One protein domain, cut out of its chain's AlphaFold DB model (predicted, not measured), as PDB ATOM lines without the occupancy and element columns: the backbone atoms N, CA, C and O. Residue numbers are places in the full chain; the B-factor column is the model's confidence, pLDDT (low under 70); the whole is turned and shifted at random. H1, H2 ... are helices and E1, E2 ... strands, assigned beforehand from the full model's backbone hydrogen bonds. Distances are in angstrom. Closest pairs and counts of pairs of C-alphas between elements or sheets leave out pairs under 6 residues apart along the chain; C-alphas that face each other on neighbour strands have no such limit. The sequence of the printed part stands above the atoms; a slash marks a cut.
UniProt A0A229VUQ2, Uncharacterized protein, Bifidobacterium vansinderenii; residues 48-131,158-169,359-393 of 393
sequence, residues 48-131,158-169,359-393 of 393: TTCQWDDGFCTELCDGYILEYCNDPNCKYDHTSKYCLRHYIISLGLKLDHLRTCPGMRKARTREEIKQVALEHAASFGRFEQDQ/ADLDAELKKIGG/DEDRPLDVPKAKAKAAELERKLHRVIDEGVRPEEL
ATOM      1  N   THR A  48     270.216  53.496 232.657       57.44
ATOM      2  CA  THR A  48     270.488  54.926 232.806       57.44
ATOM      3  C   THR A  48     270.071  55.394 234.195       57.44
ATOM      4  O   THR A  48     268.884  55.434 234.520       57.44
ATOM      5  N   THR A  49     271.062  55.709 235.021       62.22
ATOM      6  CA  THR A  49     270.917  56.304 236.351       62.22
ATOM      7  C   THR A  49     270.409  57.736 236.246       62.22
ATOM      8  O   THR A  49     270.790  58.448 235.316       62.22
ATOM      9  N   CYS A  50     269.589  58.166 237.205       70.38
ATOM     10  CA  CYS A  50     269.091  59.539 237.283       70.38
ATOM     11  C   CYS A  50     270.239  60.564 237.300       70.38
ATOM     12  O   CYS A  50     271.097  60.538 238.180       70.38
ATOM     13  N   GLN A  51     270.221  61.486 236.339       66.75
ATOM     14  CA  GLN A  51     271.183  62.572 236.138       66.75
ATOM     15  C   GLN A  51     270.779  63.798 236.962       66.75
ATOM     16  O   GLN A  51     270.529  64.878 236.439       66.75
ATOM     17  N   TRP A  52     270.649  63.598 238.272       68.94
ATOM     18  CA  TRP A  52     270.467  64.707 239.200       68.94
ATOM     19  C   TRP A  52     271.838  65.338 239.461       68.94
ATOM     20  O   TRP A  52     272.719  64.662 239.995       68.94
ATOM     21  N   ASP A  53     272.004  66.612 239.091       54.84
ATOM     22  CA  ASP A  53     273.275  67.376 239.066       54.84
ATOM     23  C   ASP A  53     274.012  67.476 240.418       54.84
ATOM     24  O   ASP A  53     275.130  67.993 240.530       54.84
ATOM     25  N   ASP A  54     273.380  66.950 241.459       53.75
ATOM     26  CA  ASP A  54     273.696  67.200 242.845       53.75
ATOM     27  C   ASP A  54     273.910  65.908 243.652       53.75
ATOM     28  O   ASP A  54     274.254  65.957 244.821       53.75
ATOM     29  N   GLY A  55     273.832  64.700 243.089       52.56
ATOM     30  CA  GLY A  55     274.251  63.530 243.873       52.56
ATOM     31  C   GLY A  55     274.067  62.175 243.219       52.56
ATOM     32  O   GLY A  55     273.685  62.051 242.062       52.56
ATOM     33  N   PHE A  56     274.319  61.124 244.002       52.47
ATOM     34  CA  PHE A  56     274.048  59.751 243.587       52.47
ATOM     35  C   PHE A  56     272.567  59.422 243.802       52.47
ATOM     36  O   PHE A  56     272.195  58.841 244.821       52.47
ATOM     37  N   CYS A  57     271.717  59.788 242.843       68.56
ATOM     38  CA  CYS A  57     270.383  59.208 242.750       68.56
ATOM     39  C   CYS A  57     270.499  57.822 242.100       68.56
ATOM     40  O   CYS A  57     270.935  57.686 240.957       68.56
ATOM     41  N   THR A  58     270.145  56.778 242.848       66.88
ATOM     42  CA  THR A  58     270.211  55.384 242.378       66.88
ATOM     43  C   THR A  58     268.884  54.884 241.812       66.88
ATOM     44  O   THR A  58     268.803  53.737 241.372       66.88
ATOM     45  N   GLU A  59     267.849  55.729 241.812       75.50
ATOM     46  CA  GLU A  59     266.574  55.415 241.179       75.50
ATOM     47  C   GLU A  59     266.735  55.360 239.652       75.50
ATOM     48  O   GLU A  59     267.511  56.109 239.047       75.50
ATOM     49  N   LEU A  60     265.990  54.445 239.030       80.31
ATOM     50  CA  LEU A  60     265.948  54.314 237.578       80.31
ATOM     51  C   LEU A  60     265.256  55.531 236.965       80.31
ATOM     52  O   LEU A  60     264.334  56.096 237.553       80.31
ATOM     53  N   CYS A  61     265.710  55.938 235.781       82.19
ATOM     54  CA  CYS A  61     265.082  57.056 235.092       82.19
ATOM     55  C   CYS A  61     263.698  56.675 234.553       82.19
ATOM     56  O   CYS A  61     263.538  55.621 233.942       82.19
ATOM     57  N   ASP A  62     262.742  57.591 234.703       84.25
ATOM     58  CA  ASP A  62     261.367  57.486 234.201       84.25
ATOM     59  C   ASP A  62     261.042  58.551 233.143       84.25
ATOM     60  O   ASP A  62     260.062  58.405 232.410       84.25
ATOM     61  N   GLY A  63     261.848  59.612 233.036       84.94
ATOM     62  CA  GLY A  63     261.666  60.656 232.033       84.94
ATOM     63  C   GLY A  63     262.949  61.372 231.641       84.94
ATOM     64  O   GLY A  63     264.027  61.100 232.177       84.94
ATOM     65  N   TYR A  64     262.825  62.277 230.678       86.81
ATOM     66  CA  TYR A  64     263.921  63.063 230.133       86.81
ATOM     67  C   TYR A  64     263.507  64.511 229.877       86.81
ATOM     68  O   TYR A  64     262.331  64.802 229.657       86.81
ATOM     69  N   ILE A  65     264.491  65.406 229.874       84.94
ATOM     70  CA  ILE A  65     264.369  66.771 229.364       84.94
ATOM     71  C   ILE A  65     265.571  67.030 228.454       84.94
ATOM     72  O   ILE A  65     266.707  66.745 228.825       84.94
ATOM     73  N   LEU A  66     265.306  67.532 227.256       82.69
ATOM     74  CA  LEU A  66     266.289  67.965 226.275       82.69
ATOM     75  C   LEU A  66     266.409  69.486 226.330       82.69
ATOM     76  O   LEU A  66     265.403  70.199 226.293       82.69
ATOM     77  N   GLU A  67     267.641  69.974 226.364       72.06
ATOM     78  CA  GLU A  67     267.970  71.396 226.315       72.06
ATOM     79  C   GLU A  67     268.906  71.657 225.135       72.06
ATOM     80  O   GLU A  67     269.811  70.864 224.859       72.06
ATOM     81  N   TYR A  68     268.695  72.764 224.421       67.06
ATOM     82  CA  TYR A  68     269.618  73.168 223.368       67.06
ATOM     83  C   TYR A  68     270.814  73.910 223.959       67.06
ATOM     84  O   TYR A  68     270.681  74.739 224.858       67.06
ATOM     85  N   CYS A  69     272.002  73.623 223.428       61.38
ATOM     86  CA  CYS A  69     273.185  74.402 223.755       61.38
ATOM     87  C   CYS A  69     273.126  75.758 223.048       61.38
ATOM     88  O   CYS A  69     272.908  75.816 221.839       61.38
ATOM     89  N   ASN A  70     273.428  76.835 223.771       50.81
ATOM     90  CA  ASN A  70     273.596  78.161 223.170       50.81
ATOM     91  C   ASN A  70     274.909  78.305 222.371       50.81
ATOM     92  O   ASN A  70     275.118  79.336 221.731       50.81
ATOM     93  N   ASP A  71     275.801  77.306 222.394       52.62
ATOM     94  CA  ASP A  71     276.969  77.272 221.511       52.62
ATOM     95  C   ASP A  71     276.563  76.735 220.125       52.62
ATOM     96  O   ASP A  71     276.259  75.545 219.999       52.62
ATOM     97  N   PRO A  72     276.614  77.560 219.061       52.44
ATOM     98  CA  PRO A  72     276.284  77.127 217.702       52.44
ATOM     99  C   PRO A  72     277.241  76.055 217.157       52.44
ATOM    100  O   PRO A  72     276.975  75.468 216.110       52.44
ATOM    101  N   ASN A  73     278.371  75.809 217.830       48.12
ATOM    102  CA  ASN A  73     279.314  74.748 217.493       48.12
ATOM    103  C   ASN A  73     279.125  73.484 218.338       48.12
ATOM    104  O   ASN A  73     279.810  72.486 218.076       48.12
ATOM    105  N   CYS A  74     278.227  73.498 219.327       52.12
ATOM    106  CA  CYS A  74     277.949  72.318 220.123       52.12
ATOM    107  C   CYS A  74     277.219  71.284 219.263       52.12
ATOM    108  O   CYS A  74     276.187  71.555 218.657       52.12
ATOM    109  N   LYS A  75     277.791  70.082 219.197       50.09
ATOM    110  CA  LYS A  75     277.244  68.941 218.448       50.09
ATOM    111  C   LYS A  75     276.603  67.899 219.361       50.09
ATOM    112  O   LYS A  75     276.371  66.776 218.921       50.09
ATOM    113  N   TYR A  76     276.436  68.230 220.637       53.62
ATOM    114  CA  TYR A  76     275.947  67.315 221.654       53.62
ATOM    115  C   TYR A  76     274.504  67.658 222.007       53.62
ATOM    116  O   TYR A  76     274.194  68.809 222.307       53.62
ATOM    117  N   ASP A  77     273.651  66.638 222.025       53.59
ATOM    118  CA  ASP A  77     272.322  66.743 222.614       53.59
ATOM    119  C   ASP A  77     272.462  66.720 224.137       53.59
ATOM    120  O   ASP A  77     272.867  65.711 224.727       53.59
ATOM    121  N   HIS A  78     272.123  67.829 224.793       69.56
ATOM    122  CA  HIS A  78     272.113  67.916 226.252       69.56
ATOM    123  C   HIS A  78     270.795  67.345 226.783       69.56
ATOM    124  O   HIS A  78     269.907  68.064 227.235       69.56
ATOM    125  N   THR A  79     270.645  66.023 226.662       73.88
ATOM    126  CA  THR A  79     269.515  65.294 227.251       73.88
ATOM    127  C   THR A  79     269.855  64.872 228.670       73.88
ATOM    128  O   THR A  79     270.774  64.074 228.874       73.88
ATOM    129  N   SER A  80     269.048  65.329 229.621       80.69
ATOM    130  CA  SER A  80     269.104  64.907 231.016       80.69
ATOM    131  C   SER A  80     267.978  63.916 231.320       80.69
ATOM    132  O   SER A  80     266.819  64.153 230.979       80.69
ATOM    133  N   LYS A  81     268.302  62.785 231.947       83.69
ATOM    134  CA  LYS A  81     267.376  61.702 232.311       83.69
ATOM    135  C   LYS A  81     267.150  61.690 233.814       83.69
ATOM    136  O   LYS A  81     268.103  61.711 234.585       83.69
ATOM    137  N   TYR A  82     265.900  61.596 234.241       85.50
ATOM    138  CA  TYR A  82     265.513  61.741 235.641       85.50
ATOM    139  C   TYR A  82     264.619  60.587 236.092       85.50
ATOM    140  O   TYR A  82     263.796  60.096 235.318       85.50
ATOM    141  N   CYS A  83     264.727  60.170 237.357       88.69
ATOM    142  CA  CYS A  83     263.668  59.382 237.996       88.69
ATOM    143  C   CYS A  83     262.391  60.227 238.128       88.69
ATOM    144  O   CYS A  83     262.450  61.458 238.057       88.69
ATOM    145  N   LEU A  84     261.232  59.599 238.349       89.88
ATOM    146  CA  LEU A  84     259.946  60.312 238.379       89.88
ATOM    147  C   LEU A  84     259.922  61.500 239.359       89.88
ATOM    148  O   LEU A  84     259.342  62.542 239.059       89.88
ATOM    149  N   ARG A  85     260.579  61.360 240.511       89.88
ATOM    150  CA  ARG A  85     260.703  62.403 241.534       89.88
ATOM    151  C   ARG A  85     261.456  63.633 241.016       89.88
ATOM    152  O   ARG A  85     260.920  64.739 241.047       89.88
ATOM    153  N   HIS A  86     262.666  63.429 240.495       88.19
ATOM    154  CA  HIS A  86     263.487  64.510 239.946       88.19
ATOM    155  C   HIS A  86     262.900  65.087 238.659       88.19
ATOM    156  O   HIS A  86     263.013  66.282 238.421       88.19
ATOM    157  N   TYR A  87     262.192  64.280 237.871       89.88
ATOM    158  CA  TYR A  87     261.504  64.746 236.675       89.88
ATOM    159  C   TYR A  87     260.408  65.774 237.005       89.88
ATOM    160  O   TYR A  87     260.348  66.834 236.384       89.88
ATOM    161  N   ILE A  88     259.592  65.513 238.037       90.94
ATOM    162  CA  ILE A  88     258.575  66.458 238.532       90.94
ATOM    163  C   ILE A  88     259.220  67.765 238.992       90.94
ATOM    164  O   ILE A  88     258.748  68.843 238.633       90.94
ATOM    165  N   ILE A  89     260.296  67.668 239.775       87.25
ATOM    166  CA  ILE A  89     261.025  68.837 240.273       87.25
ATOM    167  C   ILE A  89     261.570  69.660 239.100       87.25
ATOM    168  O   ILE A  89     261.288  70.854 239.013       87.25
ATOM    169  N   SER A  90     262.301  69.033 238.175       86.50
ATOM    170  CA  SER A  90     262.933  69.717 237.045       86.50
ATOM    171  C   SER A  90     261.913  70.382 236.120       86.50
ATOM    172  O   SER A  90     262.092  71.545 235.756       86.50
ATOM    173  N   LEU A  91     260.808  69.703 235.784       89.56
ATOM    174  CA  LEU A  91     259.727  70.306 234.995       89.56
ATOM    175  C   LEU A  91     259.087  71.498 235.717       89.56
ATOM    176  O   LEU A  91     258.865  72.546 235.109       89.56
ATOM    177  N   GLY A  92     258.801  71.346 237.014       86.88
ATOM    178  CA  GLY A  92     258.199  72.395 237.833       86.88
ATOM    179  C   GLY A  92     259.073  73.643 237.905       86.88
ATOM    180  O   GLY A  92     258.615  74.744 237.596       86.88
ATOM    181  N   LEU A  93     260.358  73.463 238.218       82.62
ATOM    182  CA  LEU A  93     261.326  74.555 238.287       82.62
ATOM    183  C   LEU A  93     261.528  75.250 236.938       82.62
ATOM    184  O   LEU A  93     261.667  76.471 236.917       82.62
ATOM    185  N   LYS A  94     261.510  74.518 235.816       85.94
ATOM    186  CA  LYS A  94     261.564  75.123 234.476       85.94
ATOM    187  C   LYS A  94     260.342  75.987 234.199       85.94
ATOM    188  O   LYS A  94     260.489  77.128 233.765       85.94
ATOM    189  N   LEU A  95     259.145  75.488 234.503       86.56
ATOM    190  CA  LEU A  95     257.915  76.257 234.328       86.56
ATOM    191  C   LEU A  95     257.911  77.530 235.189       86.56
ATOM    192  O   LEU A  95     257.531  78.602 234.715       86.56
ATOM    193  N   ASP A  96     258.378  77.429 236.434       81.06
ATOM    194  CA  ASP A  96     258.503  78.574 237.334       81.06
ATOM    195  C   ASP A  96     259.590  79.555 236.879       81.06
ATOM    196  O   ASP A  96     259.390  80.771 236.940       81.06
ATOM    197  N   HIS A  97     260.711  79.058 236.350       79.44
ATOM    198  CA  HIS A  97     261.747  79.897 235.757       79.44
ATOM    199  C   HIS A  97     261.198  80.715 234.585       79.44
ATOM    200  O   HIS A  97     261.425  81.925 234.544       79.44
ATOM    201  N   LEU A  98     260.402  80.112 233.694       82.31
ATOM    202  CA  LEU A  98     259.815  80.809 232.545       82.31
ATOM    203  C   LEU A  98     258.969  82.032 232.953       82.31
ATOM    204  O   LEU A  98     258.997  83.031 232.246       82.31
ATOM    205  N   ARG A  99     258.307  82.027 234.121       80.44
ATOM    206  CA  ARG A  99     257.560  83.196 234.661       80.44
ATOM    207  C   ARG A  99     258.450  84.399 234.990       80.44
ATOM    208  O   ARG A  99     257.996  85.535 235.117       80.44
ATOM    209  N   THR A 100     259.736  84.150 235.203       69.75
ATOM    210  CA  THR A 100     260.713  85.169 235.612       69.75
ATOM    211  C   THR A 100     261.806  85.402 234.576       69.75
ATOM    212  O   THR A 100     262.511  86.404 234.669       69.75
ATOM    213  N   CYS A 101     261.895  84.539 233.561       72.56
ATOM    214  CA  CYS A 101     262.872  84.617 232.487       72.56
ATOM    215  C   CYS A 101     262.783  85.972 231.753       72.56
ATOM    216  O   CYS A 101     261.705  86.341 231.264       72.56
ATOM    217  N   PRO A 102     263.904  86.711 231.618       69.25
ATOM    218  CA  PRO A 102     263.941  87.966 230.868       69.25
ATOM    219  C   PRO A 102     263.454  87.816 229.422       69.25
ATOM    220  O   PRO A 102     262.700  88.661 228.935       69.25
ATOM    221  N   GLY A 103     263.818  86.718 228.749       76.25
ATOM    222  CA  GLY A 103     263.331  86.399 227.403       76.25
ATOM    223  C   GLY A 103     261.804  86.327 227.351       76.25
ATOM    224  O   GLY A 103     261.175  86.972 226.512       76.25
ATOM    225  N   MET A 104     261.186  85.648 228.322       83.56
ATOM    226  CA  MET A 104     259.730  85.456 228.378       83.56
ATOM    227  C   MET A 104     258.984  86.763 228.692       83.56
ATOM    228  O   MET A 104     257.917  87.052 228.137       83.56
ATOM    229  N   ARG A 105     259.573  87.606 229.551       80.00
ATOM    230  CA  ARG A 105     259.060  88.951 229.859       80.00
ATOM    231  C   ARG A 105     259.121  89.885 228.653       80.00
ATOM    232  O   ARG A 105     258.256  90.758 228.517       80.00
ATOM    233  N   LYS A 106     260.123  89.721 227.784       78.94
ATOM    234  CA  LYS A 106     260.306  90.519 226.560       78.94
ATOM    235  C   LYS A 106     259.466  90.025 225.395       78.94
ATOM    236  O   LYS A 106     258.999  90.868 224.632       78.94
ATOM    237  N   ALA A 107     259.216  88.720 225.296       85.12
ATOM    238  CA  ALA A 107     258.342  88.146 224.281       85.12
ATOM    239  C   ALA A 107     256.993  88.884 224.267       85.12
ATOM    240  O   ALA A 107     256.360  89.075 225.310       85.12
ATOM    241  N   ARG A 108     256.555  89.365 223.102       89.12
ATOM    242  CA  ARG A 108     255.295  90.106 222.901       89.12
ATOM    243  C   ARG A 108     254.273  89.293 222.120       89.12
ATOM    244  O   ARG A 108     253.077  89.552 222.239       89.12
ATOM    245  N   THR A 109     254.732  88.317 221.353       91.94
ATOM    246  CA  THR A 109     253.913  87.447 220.511       91.94
ATOM    247  C   THR A 109     253.937  86.006 221.011       91.94
ATOM    248  O   THR A 109     254.812  85.613 221.777       91.94
ATOM    249  N   ARG A 110     252.967  85.203 220.559       92.25
ATOM    250  CA  ARG A 110     252.928  83.769 220.869       92.25
ATOM    251  C   ARG A 110     254.164  83.043 220.350       92.25
ATOM    252  O   ARG A 110     254.718  82.247 221.083       92.25
ATOM    253  N   GLU A 111     254.623  83.344 219.137       90.94
ATOM    254  CA  GLU A 111     255.800  82.670 218.573       90.94
ATOM    255  C   GLU A 111     257.092  83.013 219.330       90.94
ATOM    256  O   GLU A 111     257.905  82.129 219.570       90.94
ATOM    257  N   GLU A 112     257.254  84.254 219.803       88.75
ATOM    258  CA  GLU A 112     258.383  84.607 220.679       88.75
ATOM    259  C   GLU A 112     258.322  83.863 222.023       88.75
ATOM    260  O   GLU A 112     259.357  83.455 222.537       88.75
ATOM    261  N   ILE A 113     257.122  83.653 222.584       89.06
ATOM    262  CA  ILE A 113     256.938  82.853 223.808       89.06
ATOM    263  C   ILE A 113     257.395  81.409 223.575       89.06
ATOM    264  O   ILE A 113     258.149  80.876 224.388       89.06
ATOM    265  N   LYS A 114     256.978  80.794 222.460       90.12
ATOM    266  CA  LYS A 114     257.376  79.422 222.114       90.12
ATOM    267  C   LYS A 114     258.885  79.303 221.940       90.12
ATOM    268  O   LYS A 114     259.486  78.406 222.518       90.12
ATOM    269  N   GLN A 115     259.490  80.232 221.198       86.00
ATOM    270  CA  GLN A 115     260.931  80.243 220.951       86.00
ATOM    271  C   GLN A 115     261.722  80.306 222.262       86.00
ATOM    272  O   GLN A 115     262.595  79.476 222.488       86.00
ATOM    273  N   VAL A 116     261.365  81.233 223.157       85.31
ATOM    274  CA  VAL A 116     262.011  81.327 224.474       85.31
ATOM    275  C   VAL A 116     261.795  80.045 225.279       85.31
ATOM    276  O   VAL A 116     262.710  79.569 225.938       85.31
ATOM    277  N   ALA A 117     260.598  79.456 225.246       86.81
ATOM    278  CA  ALA A 117     260.339  78.218 225.974       86.81
ATOM    279  C   ALA A 117     261.193  77.040 225.466       86.81
ATOM    280  O   ALA A 117     261.716  76.284 226.286       86.81
ATOM    281  N   LEU A 118     261.400  76.931 224.150       85.69
ATOM    282  CA  LEU A 118     262.252  75.912 223.524       85.69
ATOM    283  C   LEU A 118     263.737  76.059 223.889       85.69
ATOM    284  O   LEU A 118     264.436  75.054 223.991       85.69
ATOM    285  N   GLU A 119     264.213  77.280 224.144       80.88
ATOM    286  CA  GLU A 119     265.576  77.522 224.651       80.88
ATOM    287  C   GLU A 119     265.781  76.946 226.064       80.88
ATOM    288  O   GLU A 119     266.904  76.625 226.446       80.88
ATOM    289  N   HIS A 120     264.705  76.768 226.838       80.88
ATOM    290  CA  HIS A 120     264.759  76.201 228.190       80.88
ATOM    291  C   HIS A 120     264.374  74.718 228.265       80.88
ATOM    292  O   HIS A 120     264.816  74.024 229.186       80.88
ATOM    293  N   ALA A 121     263.512  74.242 227.370       84.38
ATOM    294  CA  ALA A 121     263.086  72.850 227.274       84.38
ATOM    295  C   ALA A 121     262.692  72.545 225.824       84.38
ATOM    296  O   ALA A 121     261.557  72.775 225.414       84.38
ATOM    297  N   ALA A 122     263.643  72.024 225.058       80.06
ATOM    298  CA  ALA A 122     263.465  71.689 223.651       80.06
ATOM    299  C   ALA A 122     262.516  70.503 223.451       80.06
ATOM    300  O   ALA A 122     261.711  70.474 222.525       80.06
ATOM    301  N   SER A 123     262.633  69.507 224.326       82.69
ATOM    302  CA  SER A 123     261.787  68.318 224.348       82.69
ATOM    303  C   SER A 123     261.769  67.730 225.755       82.69
ATOM    304  O   SER A 123     262.683  67.964 226.546       82.69
ATOM    305  N   PHE A 124     260.722  66.993 226.097       88.12
ATOM    306  CA  PHE A 124     260.589  66.307 227.375       88.12
ATOM    307  C   PHE A 124     259.542  65.204 227.258       88.12
ATOM    308  O   PHE A 124     258.639  65.268 226.423       88.12
ATOM    309  N   GLY A 125     259.650  64.190 228.108       85.56
ATOM    310  CA  GLY A 125     258.680  63.105 228.143       85.56
ATOM    311  C   GLY A 125     259.073  61.984 229.091       85.56
ATOM    312  O   GLY A 125     260.172  61.959 229.651       85.56
ATOM    313  N   ARG A 126     258.160  61.026 229.265       84.94
ATOM    314  CA  ARG A 126     258.390  59.803 230.045       84.94
ATOM    315  C   ARG A 126     258.665  58.615 229.141       84.94
ATOM    316  O   ARG A 126     257.945  58.398 228.174       84.94
ATOM    317  N   PHE A 127     259.604  57.759 229.538       77.75
ATOM    318  CA  PHE A 127     259.978  56.578 228.747       77.75
ATOM    319  C   PHE A 127     258.843  55.555 228.592       77.75
ATOM    320  O   PHE A 127     258.803  54.817 227.612       77.75
ATOM    321  N   GLU A 128     257.904  55.493 229.543       62.28
ATOM    322  CA  GLU A 128     256.749  54.586 229.463       62.28
ATOM    323  C   GLU A 128     255.653  55.068 228.492       62.28
ATOM    324  O   GLU A 128     254.798  54.270 228.107       62.28
ATOM    325  N   GLN A 129     255.650  56.346 228.096       50.44
ATOM    326  CA  GLN A 129     254.623  56.914 227.212       50.44
ATOM    327  C   GLN A 129     254.914  56.638 225.727       50.44
ATOM    328  O   GLN A 129     253.985  56.470 224.944       50.44
ATOM    329  N   ASP A 130     256.182  56.431 225.368       41.91
ATOM    330  CA  ASP A 130     256.607  56.228 223.978       41.91
ATOM    331  C   ASP A 130     256.445  54.780 223.468       41.91
ATOM    332  O   ASP A 130     256.647  54.507 222.287       41.91
ATOM    333  N   GLN A 131     256.040  53.825 224.319       35.16
ATOM    334  CA  GLN A 131     255.734  52.454 223.869       35.16
ATOM    335  C   GLN A 131     254.291  52.262 223.374       35.16
ATOM    336  O   GLN A 131     253.972  51.185 222.864       35.16
ATOM    337  N   ALA A 158     254.770  77.158 258.459       87.06
ATOM    338  CA  ALA A 158     255.218  76.278 259.532       87.06
ATOM    339  C   ALA A 158     255.336  74.815 259.075       87.06
ATOM    340  O   ALA A 158     256.266  74.120 259.487       87.06
ATOM    341  N   ASP A 159     254.422  74.353 258.217       87.81
ATOM    342  CA  ASP A 159     254.502  73.014 257.628       87.81
ATOM    343  C   ASP A 159     255.668  72.934 256.640       87.81
ATOM    344  O   ASP A 159     256.448  71.987 256.697       87.81
ATOM    345  N   LEU A 160     255.860  73.967 255.809       86.44
ATOM    346  CA  LEU A 160     257.006  74.056 254.904       86.44
ATOM    347  C   LEU A 160     258.336  74.050 255.673       86.44
ATOM    348  O   LEU A 160     259.261  73.340 255.286       86.44
ATOM    349  N   ASP A 161     258.433  74.778 256.790       84.81
ATOM    350  CA  ASP A 161     259.611  74.745 257.668       84.81
ATOM    351  C   ASP A 161     259.857  73.358 258.262       84.81
ATOM    352  O   ASP A 161     261.004  72.914 258.364       84.81
ATOM    353  N   ALA A 162     258.790  72.660 258.654       86.12
ATOM    354  CA  ALA A 162     258.890  71.302 259.167       86.12
ATOM    355  C   ALA A 162     259.369  70.322 258.085       86.12
ATOM    356  O   ALA A 162     260.208  69.473 258.381       86.12
ATOM    357  N   GLU A 163     258.881  70.449 256.849       86.69
ATOM    358  CA  GLU A 163     259.310  69.638 255.704       86.69
ATOM    359  C   GLU A 163     260.766  69.921 255.324       86.69
ATOM    360  O   GLU A 163     261.571  68.994 255.257       86.69
ATOM    361  N   LEU A 164     261.142  71.196 255.193       80.75
ATOM    362  CA  LEU A 164     262.525  71.614 254.950       80.75
ATOM    363  C   LEU A 164     263.467  71.060 256.016       80.75
ATOM    364  O   LEU A 164     264.528  70.536 255.698       80.75
ATOM    365  N   LYS A 165     263.066  71.099 257.289       81.56
ATOM    366  CA  LYS A 165     263.870  70.537 258.377       81.56
ATOM    367  C   LYS A 165     264.039  69.017 258.274       81.56
ATOM    368  O   LYS A 165     265.086  68.516 258.679       81.56
ATOM    369  N   LYS A 166     263.043  68.278 257.767       79.94
ATOM    370  CA  LYS A 166     263.142  66.816 257.576       79.94
ATOM    371  C   LYS A 166     264.195  66.459 256.536       79.94
ATOM    372  O   LYS A 166     264.979  65.553 256.784       79.94
ATOM    373  N   ILE A 167     264.259  67.219 255.446       74.31
ATOM    374  CA  ILE A 167     265.267  67.042 254.391       74.31
ATOM    375  C   ILE A 167     266.604  67.729 254.726       74.31
ATOM    376  O   ILE A 167     267.447  67.925 253.861       74.31
ATOM    377  N   GLY A 168     266.812  68.128 255.989       65.94
ATOM    378  CA  GLY A 168     268.050  68.764 256.450       65.94
ATOM    379  C   GLY A 168     268.277  70.183 255.921       65.94
ATOM    380  O   GLY A 168     269.396  70.668 255.979       65.94
ATOM    381  N   GLY A 169     267.241  70.840 255.395       58.06
ATOM    382  CA  GLY A 169     267.333  72.104 254.654       58.06
ATOM    383  C   GLY A 169     267.782  71.923 253.203       58.06
ATOM    384  O   GLY A 169     267.640  72.844 252.404       58.06
ATOM    385  N   ASP A 359     262.059  64.959 249.521       82.50
ATOM    386  CA  ASP A 359     262.248  63.964 250.581       82.50
ATOM    387  C   ASP A 359     262.493  62.572 249.974       82.50
ATOM    388  O   ASP A 359     261.549  61.827 249.697       82.50
ATOM    389  N   GLU A 360     263.759  62.232 249.720       77.06
ATOM    390  CA  GLU A 360     264.150  60.921 249.172       77.06
ATOM    391  C   GLU A 360     263.793  59.744 250.094       77.06
ATOM    392  O   GLU A 360     263.485  58.655 249.612       77.06
ATOM    393  N   ASP A 361     263.795  59.959 251.413       81.25
ATOM    394  CA  ASP A 361     263.470  58.917 252.392       81.25
ATOM    395  C   ASP A 361     261.959  58.630 252.448       81.25
ATOM    396  O   ASP A 361     261.521  57.586 252.952       81.25
ATOM    397  N   ARG A 362     261.132  59.538 251.915       84.19
ATOM    398  CA  ARG A 362     259.686  59.353 251.795       84.19
ATOM    399  C   ARG A 362     259.358  58.408 250.644       84.19
ATOM    400  O   ARG A 362     259.673  58.724 249.498       84.19
ATOM    401  N   PRO A 363     258.615  57.312 250.886       86.38
ATOM    402  CA  PRO A 363     258.106  56.477 249.806       86.38
ATOM    403  C   PRO A 363     257.288  57.296 248.802       86.38
ATOM    404  O   PRO A 363     256.383  58.037 249.191       86.38
ATOM    405  N   LEU A 364     257.596  57.148 247.512       86.19
ATOM    406  CA  LEU A 364     256.895  57.863 246.451       86.19
ATOM    407  C   LEU A 364     255.501  57.257 246.220       86.19
ATOM    408  O   LEU A 364     255.371  56.071 245.910       86.19
ATOM    409  N   ASP A 365     254.454  58.078 246.312       90.00
ATOM    410  CA  ASP A 365     253.126  57.723 245.805       90.00
ATOM    411  C   ASP A 365     253.153  57.799 244.271       90.00
ATOM    412  O   ASP A 365     253.000  58.866 243.675       90.00
ATOM    413  N   VAL A 366     253.424  56.658 243.629       88.75
ATOM    414  CA  VAL A 366     253.634  56.577 242.175       88.75
ATOM    415  C   VAL A 366     252.426  57.090 241.377       88.75
ATOM    416  O   VAL A 366     252.643  57.891 240.466       88.75
ATOM    417  N   PRO A 367     251.164  56.707 241.673       87.81
ATOM    418  CA  PRO A 367     250.000  57.296 241.008       87.81
ATOM    419  C   PRO A 367     249.935  58.824 241.120       87.81
ATOM    420  O   PRO A 367     249.757  59.495 240.100       87.81
ATOM    421  N   LYS A 368     250.128  59.380 242.324       89.69
ATOM    422  CA  LYS A 368     250.126  60.837 242.543       89.69
ATOM    423  C   LYS A 368     251.255  61.518 241.766       89.69
ATOM    424  O   LYS A 368     251.025  62.519 241.092       89.69
ATOM    425  N   ALA A 369     252.459  60.954 241.813       89.25
ATOM    426  CA  ALA A 369     253.632  61.472 241.121       89.25
ATOM    427  C   ALA A 369     253.460  61.445 239.591       89.25
ATOM    428  O   ALA A 369     253.708  62.445 238.923       89.25
ATOM    429  N   LYS A 370     252.939  60.348 239.021       89.38
ATOM    430  CA  LYS A 370     252.636  60.262 237.581       89.38
ATOM    431  C   LYS A 370     251.578  61.282 237.155       89.38
ATOM    432  O   LYS A 370     251.712  61.867 236.084       89.38
ATOM    433  N   ALA A 371     250.554  61.508 237.981       89.38
ATOM    434  CA  ALA A 371     249.551  62.540 237.724       89.38
ATOM    435  C   ALA A 371     250.164  63.950 237.761       89.38
ATOM    436  O   ALA A 371     249.849  64.769 236.896       89.38
ATOM    437  N   LYS A 372     251.074  64.211 238.711       91.38
ATOM    438  CA  LYS A 372     251.784  65.491 238.822       91.38
ATOM    439  C   LYS A 372     252.721  65.747 237.644       91.38
ATOM    440  O   LYS A 372     252.697  66.838 237.088       91.38
ATOM    441  N   ALA A 373     253.492  64.742 237.225       91.19
ATOM    442  CA  ALA A 373     254.336  64.831 236.035       91.19
ATOM    443  C   ALA A 373     253.496  65.178 234.795       91.19
ATOM    444  O   ALA A 373     253.767  66.175 234.138       91.19
ATOM    445  N   ALA A 374     252.401  64.447 234.557       89.94
ATOM    446  CA  ALA A 374     251.510  64.712 233.427       89.94
ATOM    447  C   ALA A 374     250.848  66.105 233.489       89.94
ATOM    448  O   ALA A 374     250.568  66.711 232.457       89.94
ATOM    449  N   GLU A 375     250.558  66.628 234.686       89.75
ATOM    450  CA  GLU A 375     250.085  68.007 234.866       89.75
ATOM    451  C   GLU A 375     251.129  69.030 234.406       89.75
ATOM    452  O   GLU A 375     250.793  69.955 233.665       89.75
ATOM    453  N   LEU A 376     252.381  68.858 234.835       91.56
ATOM    454  CA  LEU A 376     253.487  69.750 234.488       91.56
ATOM    455  C   LEU A 376     253.829  69.675 232.998       91.56
ATOM    456  O   LEU A 376     253.982  70.718 232.370       91.56
ATOM    457  N   GLU A 377     253.846  68.473 232.421       91.81
ATOM    458  CA  GLU A 377     254.012  68.258 230.979       91.81
ATOM    459  C   GLU A 377     252.948  69.017 230.184       91.81
ATOM    460  O   GLU A 377     253.279  69.809 229.306       91.81
ATOM    461  N   ARG A 378     251.660  68.863 230.534       91.75
ATOM    462  CA  ARG A 378     250.569  69.598 229.868       91.75
ATOM    463  C   ARG A 378     250.748  71.110 229.960       91.75
ATOM    464  O   ARG A 378     250.465  71.817 228.998       91.75
ATOM    465  N   LYS A 379     251.181  71.623 231.115       91.25
ATOM    466  CA  LYS A 379     251.434  73.058 231.300       91.25
ATOM    467  C   LYS A 379     252.577  73.540 230.412       91.25
ATOM    468  O   LYS A 379     252.416  74.557 229.746       91.25
ATOM    469  N   LEU A 380     253.680  72.799 230.362       89.88
ATOM    470  CA  LEU A 380     254.838  73.149 229.548       89.88
ATOM    471  C   LEU A 380     254.528  73.059 228.041       89.88
ATOM    472  O   LEU A 380     254.863  73.988 227.308       89.88
ATOM    473  N   HIS A 381     253.767  72.049 227.607       90.94
ATOM    474  CA  HIS A 381     253.231  71.953 226.241       90.94
ATOM    475  C   HIS A 381     252.378  73.165 225.860       90.94
ATOM    476  O   HIS A 381     252.533  73.712 224.777       90.94
ATOM    477  N   ARG A 382     251.526  73.679 226.755       92.12
ATOM    478  CA  ARG A 382     250.770  74.910 226.457       92.12
ATOM    479  C   ARG A 382     251.680  76.124 226.239       92.12
ATOM    480  O   ARG A 382     251.346  76.993 225.436       92.12
ATOM    481  N   VAL A 383     252.829  76.205 226.913       90.31
ATOM    482  CA  VAL A 383     253.797  77.284 226.651       90.31
ATOM    483  C   VAL A 383     254.476  77.082 225.295       90.31
ATOM    484  O   VAL A 383     254.504  78.012 224.491       90.31
ATOM    485  N   ILE A 384     254.982  75.875 225.028       88.81
ATOM    486  CA  ILE A 384     255.810  75.568 223.849       88.81
ATOM    487  C   ILE A 384     254.989  75.439 222.563       88.81
ATOM    488  O   ILE A 384     255.397  75.952 221.529       88.81
ATOM    489  N   ASP A 385     253.816  74.814 222.614       87.81
ATOM    490  CA  ASP A 385     253.021  74.498 221.423       87.81
ATOM    491  C   ASP A 385     252.013  75.616 221.111       87.81
ATOM    492  O   ASP A 385     251.816  76.009 219.955       87.81
ATOM    493  N   GLU A 386     251.381  76.179 222.146       90.44
ATOM    494  CA  GLU A 386     250.320  77.186 221.995       90.44
ATOM    495  C   GLU A 386     250.825  78.632 222.168       90.44
ATOM    496  O   GLU A 386     250.128  79.577 221.775       90.44
ATOM    497  N   GLY A 387     252.024  78.831 222.730       88.88
ATOM    498  CA  GLY A 387     252.544  80.156 223.078       88.88
ATOM    499  C   GLY A 387     251.765  80.823 224.216       88.88
ATOM    500  O   GLY A 387     251.615  82.048 224.221       88.88
ATOM    501  N   VAL A 388     251.195  80.030 225.133       91.31
ATOM    502  CA  VAL A 388     250.494  80.533 226.327       91.31
ATOM    503  C   VAL A 388     251.515  81.028 227.340       91.31
ATOM    504  O   VAL A 388     252.534  80.386 227.587       91.31
ATOM    505  N   ARG A 389     251.235  82.172 227.961       86.31
ATOM    506  CA  ARG A 389     252.114  82.719 228.990       86.31
ATOM    507  C   ARG A 389     252.123  81.840 230.247       86.31
ATOM    508  O   ARG A 389     251.046  81.459 230.706       86.31
ATOM    509  N   PRO A 390     253.289  81.576 230.863       83.62
ATOM    510  CA  PRO A 390     253.379  80.807 232.107       83.62
ATOM    511  C   PRO A 390     252.545  81.358 233.281       83.62
ATOM    512  O   PRO A 390     252.210  80.615 234.207       83.62
ATOM    513  N   GLU A 391     252.221  82.655 233.269       80.00
ATOM    514  CA  GLU A 391     251.363  83.323 234.256       80.00
ATOM    515  C   GLU A 391     249.859  83.040 234.060       80.00
ATOM    516  O   GLU A 391     249.062  83.326 234.950       80.00
ATOM    517  N   GLU A 392     249.462  82.490 232.908       82.62
ATOM    518  CA  GLU A 392     248.069  82.189 232.533       82.62
ATOM    519  C   GLU A 392     247.686  80.707 232.760       82.62
ATOM    520  O   GLU A 392     246.604  80.273 232.345       82.62
ATOM    521  N   LEU A 393     248.581  79.916 233.368       76.19
ATOM    522  CA  LEU A 393     248.483  78.454 233.506       76.19
ATOM    523  C   LEU A 393     247.953  77.947 234.847       76.19
ATOM    524  O   LEU A 393     248.236  78.578 235.890       76.19
TER     525      LEU A 393
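What this domain is: This is residues 48 to 131, 158 to 169 and 359 to 393 of the 393 residues of an uncharacterized protein of Bifidobacterium vansinderenii (UniProt A0A229VUQ2). Two long helices, H1 and H5, run side by side over a small sheet of three strands, H1 over the sheet and H5 by its edge strand E3. H2 packs on H3 at the end of this pair where Leu 98 of H1 and Ile 384 of H5 lie, and H4 is a separate piece set off from the rest. The printed part has 131 residues with five named helices and three named strands, in the order E1, E2, H1, H2, H3, E3, H4, H5; the sheet runs E2, E1, E3, antiparallel throughout. The class is mostly helix. The whole is compact, with a radius of gyration of the C-alphas of 15.9 A and spans of 43 by 38 by 29 A.

Where its parts are: Residues 48 to 62 hold no named element. E1 is residues 63 to 67, 13.7 A long, beginning with C-alpha 63 at (261.666, 60.656, 232.033). E2 is residues 78 to 82, 13.0 A. H1 is residues 84 to 98, 21.3 A. H2 is residues 102 to 106 and H3 residues 110 to 120, the latter 15.8 A. E3 is residues 123 to 126, 10.8 A. H4 is residues 158 to 166, 12.5 A, with C-alpha 158 at (255.218, 76.278, 259.532). H5 is residues 366 to 384, 26.5 A, ending with C-alpha 384 at (255.810, 75.568, 223.849).

How they stand to each other: E1 and E2 form a hairpin, with N 65 and O 80 2.9 A apart, within hydrogen-bond range. E1 and E3 are antiparallel at 173 degrees, with N 66 and O 123 2.8 A apart, within that range too. H1 and H5 on one face of the sheet make two layers, helices over strands. H1 has a height over the sheet of 10.4 A and lies over E1, running along the strands at 22 degrees on the local plane; it is only just not over E2, on which 2 of its C-alphas fall. H1 and H5 touch at a shallow tilt of 29 degrees, the same way; their closest C-alphas, of Ile 88 and Ala 373, are 5.2 A apart. H5 touches H3 with residues 383 to 384 alone, at a steep tilt of 51 degrees, opposite ways; the closest C-alphas, of Lys 114 and Ile 384, are 4.5 A apart. H3 only grazes the sheet with residues 118 to 120. H2 touches H3, the closest C-alphas, of Met 104 and Ile 113, being 6.0 A apart. H4 touches no helix and is not on the sheet. Every O i to N i+4 pair is within hydrogen-bond range in H1, H2, H4 and H5, and 6 of 7 in H3.

The domain as a whole: The two C-alphas farthest apart, of Asn 73 and Ala 158, are 48.5 A apart. Residues 132 to 157 and 170 to 358 are not printed; the gaps between C-alphas are 42.9 A and 10.4 A. Of the links printed whole, E1 to E2 is short and the others are tight. The mean pLDDT of the printed part is 79.1, with 29 residues under 70, among them 51 to 58, 68 to 78 and 128 to 131.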